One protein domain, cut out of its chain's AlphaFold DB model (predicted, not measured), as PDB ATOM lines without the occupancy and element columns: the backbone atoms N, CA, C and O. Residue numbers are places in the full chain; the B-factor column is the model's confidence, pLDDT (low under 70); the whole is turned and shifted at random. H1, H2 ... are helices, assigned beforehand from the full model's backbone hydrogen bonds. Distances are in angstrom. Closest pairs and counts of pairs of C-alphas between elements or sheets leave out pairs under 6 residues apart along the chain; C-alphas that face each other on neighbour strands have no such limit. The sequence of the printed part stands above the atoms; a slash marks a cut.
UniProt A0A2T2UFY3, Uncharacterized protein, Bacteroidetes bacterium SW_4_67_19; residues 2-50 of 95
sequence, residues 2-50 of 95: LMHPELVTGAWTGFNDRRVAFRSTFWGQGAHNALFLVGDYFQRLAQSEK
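This is residues 2 to 50 of the 95 residues of an uncharacterized protein of Bacteroidetes bacterium SW_4_67_19 (UniProt A0A2T2UFY3). The model has little regular structure: one longer helix, H2, makes one side of a loose rod, and the extended, unnamed residues 6 to 13 run slantwise past it in roughly the opposite direction. Residues 15 to 21 stick out at the other end of the rod, and the chain folds back through the short helix H1 into H2. The 49 printed residues hold two named helices, H1 then H2, and no named strand; the class is all helix, with under half of the residues in named elements. The whole is loose, radius of gyration of the C-alphas 13.9 A, and spans 42 by 19 by 17 A.

In H2, residues 34 to 47, every O i to N i+4 pair is within hydrogen-bond range. H1, residues 25 to 28, is too short for such a pair; its one O i to N i+3 pair is within range. H1 and H2 are apart, joined by a tight link of 5 residues.

H2 is 20.7 A long, from C-alpha 34 at (94.169, -9.082, 22.886) to C-alpha 47 at (78.293, -16.252, 11.631). H1 is 4.6 A long and begins at C-alpha 25, (106.351, -11.891, 30.036).

The C-alphas farthest apart, of Arg 19 and Glu 49, are 43.1 A apart. The printed part has no cut, and no printed residue is under 70 in pLDDT.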
ATOM      1  N   LEU A   2      90.956 -13.161   9.234       81.06
ATOM      2  CA  LEU A   2      91.067 -12.170  10.333       81.06
ATOM      3  C   LEU A   2      91.413 -10.754   9.837       81.06
ATOM      4  O   LEU A   2      91.749  -9.873  10.618       81.06
ATOM      5  N   MET A   3      91.391 -10.549   8.524       84.75
ATOM      6  CA  MET A   3      91.715  -9.283   7.882       84.75
ATOM      7  C   MET A   3      90.806  -9.145   6.669       84.75
ATOM      8  O   MET A   3      90.684 -10.114   5.926       84.75
ATOM      9  N   HIS A   4      90.167  -7.992   6.490       88.06
ATOM     10  CA  HIS A   4      89.228  -7.733   5.401       88.06
ATOM     11  C   HIS A   4      89.436  -6.303   4.868       88.06
ATOM     12  O   HIS A   4      89.695  -5.412   5.679       88.06
ATOM     13  N   PRO A   5      89.326  -6.049   3.548       88.19
ATOM     14  CA  PRO A   5      89.643  -4.741   2.961       88.19
ATOM     15  C   PRO A   5      88.844  -3.573   3.543       88.19
ATOM     16  O   PRO A   5      89.350  -2.463   3.649       88.19
ATOM     17  N   GLU A   6      87.602  -3.835   3.948       88.38
ATOM     18  CA  GLU A   6      86.676  -2.813   4.457       88.38
ATOM     19  C   GLU A   6      86.550  -2.826   5.988       88.38
ATOM     20  O   GLU A   6      85.779  -2.055   6.554       88.38
ATOM     21  N   LEU A   7      87.277  -3.711   6.681       88.69
ATOM     22  CA  LEU A   7      87.158  -3.866   8.128       88.69
ATOM     23  C   LEU A   7      88.534  -3.972   8.783       88.69
ATOM     24  O   LEU A   7      89.251  -4.964   8.638       88.69
ATOM     25  N   VAL A   8      88.844  -2.959   9.590       89.25
ATOM     26  CA  VAL A   8      90.012  -2.925  10.471       89.25
ATOM     27  C   VAL A   8      89.535  -3.022  11.912       89.25
ATOM     28  O   VAL A   8      88.666  -2.270  12.348       89.25
ATOM     29  N   THR A   9      90.116  -3.950  12.664       90.25
ATOM     30  CA  THR A   9      89.785  -4.172  14.074       90.25
ATOM     31  C   THR A   9      91.061  -4.312  14.881       90.25
ATOM     32  O   THR A   9      92.016  -4.939  14.425       90.25
ATOM     33  N   GLY A  10      91.049  -3.809  16.108       91.19
ATOM     34  CA  GLY A  10      92.135  -3.993  17.056       91.19
ATOM     35  C   GLY A  10      91.593  -4.111  18.471       91.19
ATOM     36  O   GLY A  10      90.490  -3.653  18.765       91.19
ATOM     37  N   ALA A  11      92.382  -4.726  19.342       92.69
ATOM     38  CA  ALA A  11      92.097  -4.790  20.763       92.69
ATOM     39  C   ALA A  11      93.355  -4.433  21.552       92.69
ATOM     40  O   ALA A  11      94.477  -4.738  21.145       92.69
ATOM     41  N   TRP A  12      93.147  -3.801  22.700       90.88
ATOM     42  CA  TRP A  12      94.177  -3.553  23.696       90.88
ATOM     43  C   TRP A  12      93.712  -4.134  25.030       90.88
ATOM     44  O   TRP A  12      92.524  -4.104  25.352       90.88
ATOM     45  N   THR A  13      94.645  -4.673  25.809       88.19
ATOM     46  CA  THR A  13      94.371  -5.210  27.143       88.19
ATOM     47  C   THR A  13      95.446  -4.722  28.099       88.19
ATOM     48  O   THR A  13      96.636  -4.813  27.800       88.19
ATOM     49  N   GLY A  14      95.027  -4.223  29.257       89.75
ATOM     50  CA  GLY A  14      95.919  -3.724  30.290       89.75
ATOM     51  C   GLY A  14      95.147  -3.222  31.501       89.75
ATOM     52  O   GLY A  14      93.947  -3.458  31.638       89.75
ATOM     53  N   PHE A  15      95.854  -2.533  32.388       89.81
ATOM     54  CA  PHE A  15      95.308  -2.002  33.629       89.81
ATOM     55  C   PHE A  15      95.121  -0.488  33.529       89.81
ATOM     56  O   PHE A  15      95.889   0.198  32.855       89.81
ATOM     57  N   ASN A  16      94.124   0.040  34.240       90.44
ATOM     58  CA  ASN A  16      93.911   1.485  34.338       90.44
ATOM     59  C   ASN A  16      95.001   2.174  35.179       90.44
ATOM     60  O   ASN A  16      95.388   3.304  34.889       90.44
ATOM     61  N   ASP A  17      95.513   1.495  36.215       92.31
ATOM     62  CA  ASP A  17      96.654   1.979  36.993       92.31
ATOM     63  C   ASP A  17      97.966   1.502  36.358       92.31
ATOM     64  O   ASP A  17      98.242   0.305  36.278       92.31
ATOM     65  N   ARG A  18      98.805   2.465  35.962       84.56
ATOM     66  CA  ARG A  18     100.122   2.238  35.346       84.56
ATOM     67  C   ARG A  18     101.121   1.523  36.257       84.56
ATOM     68  O   ARG A  18     102.142   1.047  35.771       84.56
ATOM     69  N   ARG A  19     100.866   1.468  37.566       88.25
ATOM     70  CA  ARG A  19     101.699   0.730  38.528       88.25
ATOM     71  C   ARG A  19     101.436  -0.772  38.498       88.25
ATOM     72  O   ARG A  19     102.255  -1.536  39.004       88.25
ATOM     73  N   VAL A  20     100.304  -1.195  37.938       88.19
ATOM     74  CA  VAL A  20      99.948  -2.605  37.818       88.19
ATOM     75  C   VAL A  20     100.432  -3.120  36.469       88.19
ATOM     76  O   VAL A  20     100.085  -2.587  35.419       88.19
ATOM     77  N   ALA A  21     101.234  -4.179  36.506       84.62
ATOM     78  CA  ALA A  21     101.751  -4.842  35.320       84.62
ATOM     79  C   ALA A  21     101.506  -6.346  35.405       84.62
ATOM     80  O   ALA A  21     101.430  -6.932  36.492       84.62
ATOM     81  N   PHE A  22     101.432  -6.991  34.243       84.69
ATOM     82  CA  PHE A  22     101.510  -8.443  34.188       84.69
ATOM     83  C   PHE A  22     102.840  -8.895  34.789       84.69
ATOM     84  O   PHE A  22     103.907  -8.400  34.434       84.69
ATOM     85  N   ARG A  23     102.773  -9.842  35.725       82.62
ATOM     86  CA  ARG A  23     103.953 -10.315  36.461       82.62
ATOM     87  C   ARG A  23     104.869 -11.207  35.624       82.62
ATOM     88  O   ARG A  23     106.006 -11.433  36.020       82.62
ATOM     89  N   SER A  24     104.372 -11.731  34.504       82.44
ATOM     90  CA  SER A  24     105.130 -12.573  33.584       82.44
ATOM     91  C   SER A  24     105.134 -11.988  32.177       82.44
ATOM     92  O   SER A  24     104.173 -11.358  31.734       82.44
ATOM     93  N   THR A  25     106.213 -12.259  31.449       76.00
ATOM     94  CA  THR A  25     106.351 -11.891  30.036       76.00
ATOM     95  C   THR A  25     105.307 -12.581  29.162       76.00
ATOM     96  O   THR A  25     104.835 -11.971  28.215       76.00
ATOM     97  N   PHE A  26     104.891 -13.802  29.514       77.94
ATOM     98  CA  PHE A  26     103.859 -14.569  28.810       77.94
ATOM     99  C   PHE A  26     102.527 -13.815  28.707       77.94
ATOM    100  O   PHE A  26     102.010 -13.637  27.610       77.94
ATOM    101  N   TRP A  27     102.021 -13.285  29.826       79.81
ATOM    102  CA  TRP A  27     100.803 -12.465  29.829       79.81
ATOM    103  C   TRP A  27     101.070 -11.000  29.450       79.81
ATOM    104  O   TRP A  27     100.139 -10.287  29.090       79.81
ATOM    105  N   GLY A  28     102.325 -10.544  29.504       72.69
ATOM    106  CA  GLY A  28     102.726  -9.199  29.082       72.69
ATOM    107  C   GLY A  28     102.720  -8.979  27.565       72.69
ATOM    108  O   GLY A  28     102.670  -7.833  27.123       72.69
ATOM    109  N   GLN A  29     102.744 -10.046  26.759       77.94
ATOM    110  CA  GLN A  29     102.612  -9.945  25.305       77.94
ATOM    111  C   GLN A  29     101.147  -9.714  24.917       77.94
ATOM    112  O   GLN A  29     100.269 -10.511  25.248       77.94
ATOM    113  N   GLY A  30     100.877  -8.664  24.138       75.44
ATOM    114  CA  GLY A  30      99.522  -8.350  23.668       75.44
ATOM    115  C   GLY A  30      98.858  -9.507  22.909       75.44
ATOM    116  O   GLY A  30      97.668  -9.751  23.086       75.44
ATOM    117  N   ALA A  31      99.631 -10.292  22.148       74.81
ATOM    118  CA  ALA A  31      99.133 -11.459  21.415       74.81
ATOM    119  C   ALA A  31      98.573 -12.573  22.319       74.81
ATOM    120  O   ALA A  31      97.759 -13.369  21.867       74.81
ATOM    121  N   HIS A  32      98.967 -12.620  23.593       83.94
ATOM    122  CA  HIS A  32      98.484 -13.630  24.531       83.94
ATOM    123  C   HIS A  32      97.157 -13.244  25.212       83.94
ATOM    124  O   HIS A  32      96.554 -14.054  25.905       83.94
ATOM    125  N   ASN A  33      96.667 -12.020  24.994       84.69
ATOM    126  CA  ASN A  33      95.379 -11.567  25.520       84.69
ATOM    127  C   ASN A  33      94.504 -10.993  24.404       84.69
ATOM    128  O   ASN A  33      93.476 -11.558  24.040       84.69
ATOM    129  N   ALA A  34      94.951  -9.885  23.814       89.75
ATOM    130  CA  ALA A  34      94.169  -9.082  22.886       89.75
ATOM    131  C   ALA A  34      93.831  -9.826  21.583       89.75
ATOM    132  O   ALA A  34      92.771  -9.593  21.005       89.75
ATOM    133  N   LEU A  35      94.683 -10.758  21.137       90.69
ATOM    134  CA  LEU A  35      94.432 -11.516  19.908       90.69
ATOM    135  C   LEU A  35      93.186 -12.406  20.014       90.69
ATOM    136  O   LEU A  35      92.446 -12.531  19.040       90.69
ATOM    137  N   PHE A  36      92.918 -12.980  21.191       90.75
ATOM    138  CA  PHE A  36      91.735 -13.816  21.403       90.75
ATOM    139  C   PHE A  36      90.436 -13.009  21.304       90.75
ATOM    140  O   PHE A  36      89.468 -13.493  20.725       90.75
ATOM    141  N   LEU A  37      90.432 -11.760  21.789       92.56
ATOM    142  CA  LEU A  37      89.281 -10.860  21.658       92.56
ATOM    143  C   LEU A  37      88.983 -10.546  20.188       92.56
ATOM    144  O   LEU A  37      87.832 -10.604  19.760       92.56
ATOM    145  N   VAL A  38      90.021 -10.243  19.403       92.25
ATOM    146  CA  VAL A  38      89.868  -9.997  17.961       92.25
ATOM    147  C   VAL A  38      89.381 -11.264  17.249       92.25
ATOM    148  O   VAL A  38      88.476 -11.193  16.422       92.25
ATOM    149  N   GLY A  39      89.921 -12.433  17.601       91.88
ATOM    150  CA  GLY A  39      89.495 -13.719  17.044       91.88
ATOM    151  C   GLY A  39      88.012 -14.026  17.279       91.88
ATOM    152  O   GLY A  39      87.308 -14.351  16.322       91.88
ATOM    153  N   ASP A  40      87.525 -13.865  18.515       93.56
ATOM    154  CA  ASP A  40      86.105 -14.053  18.860       93.56
ATOM    155  C   ASP A  40      85.203 -13.081  18.082       93.56
ATOM    156  O   ASP A  40      84.183 -13.485  17.523       93.56
ATOM    157  N   TYR A  41      85.614 -11.816  17.950       92.25
ATOM    158  CA  TYR A  41      84.884 -10.831  17.150       92.25
ATOM    159  C   TYR A  41      84.716 -11.279  15.688       92.25
ATOM    160  O   TYR A  41      83.599 -11.289  15.166       92.25
ATOM    161  N   PHE A  42      85.795 -11.724  15.036       91.50
ATOM    162  CA  PHE A  42      85.726 -12.234  13.662       91.50
ATOM    163  C   PHE A  42      84.924 -13.533  13.543       91.50
ATOM    164  O   PHE A  42      84.229 -13.723  12.544       91.50
ATOM    165  N   GLN A  43      84.991 -14.418  14.540       91.38
ATOM    166  CA  GLN A  43      84.204 -15.651  14.555       91.38
ATOM    167  C   GLN A  43      82.702 -15.345  14.589       91.38
ATOM    168  O   GLN A  43      81.939 -15.937  13.825       91.38
ATOM    169  N   ARG A  44      82.285 -14.388  15.423       92.31
ATOM    170  CA  ARG A  44      80.887 -13.941  15.502       92.31
ATOM    171  C   ARG A  44      80.442 -13.217  14.237       92.31
ATOM    172  O   ARG A  44      79.336 -13.455  13.766       92.31
ATOM    173  N   LEU A  45      81.300 -12.372  13.664       90.56
ATOM    174  CA  LEU A  45      81.001 -11.694  12.400       90.56
ATOM    175  C   LEU A  45      80.787 -12.679  11.253       90.56
ATOM    176  O   LEU A  45      79.826 -12.522  10.509       90.56
ATOM    177  N   ALA A  46      81.631 -13.706  11.145       87.00
ATOM    178  CA  ALA A  46      81.507 -14.729  10.108       87.00
ATOM    179  C   ALA A  46      80.214 -15.561  10.221       87.00
ATOM    180  O   ALA A  46      79.795 -16.163   9.240       87.00
ATOM    181  N   GLN A  47      79.594 -15.608  11.403       89.25
ATOM    182  CA  GLN A  47      78.293 -16.252  11.631       89.25
ATOM    183  C   GLN A  47      77.111 -15.297  11.415       89.25
ATOM    184  O   GLN A  47      75.963 -15.736  11.396       89.25
ATOM    185  N   SER A  48      77.366 -13.994  11.293       87.06
ATOM    186  CA  SER A  48      76.325 -12.989  11.105       87.06
ATOM    187  C   SER A  48      76.054 -12.760   9.619       87.06
ATOM    188  O   SER A  48      76.982 -12.606   8.836       87.06
ATOM    189  N   GLU A  49      74.787 -12.626   9.237       81.62
ATOM    190  CA  GLU A  49      74.403 -12.267   7.858       81.62
ATOM    191  C   GLU A  49      74.572 -10.766   7.556       81.62
ATOM    192  O   GLU A  49      74.320 -10.310   6.446       81.62
ATOM    193  N   LYS A  50      74.978  -9.966   8.552       82.31
ATOM    194  CA  LYS A  50      75.039  -8.501   8.447       82.31
ATOM    195  C   LYS A  50      76.285  -7.990   7.729       82.31
ATOM    196  O   LYS A  50      76.292  -6.841   7.298       82.31
TER     197      LYS A  50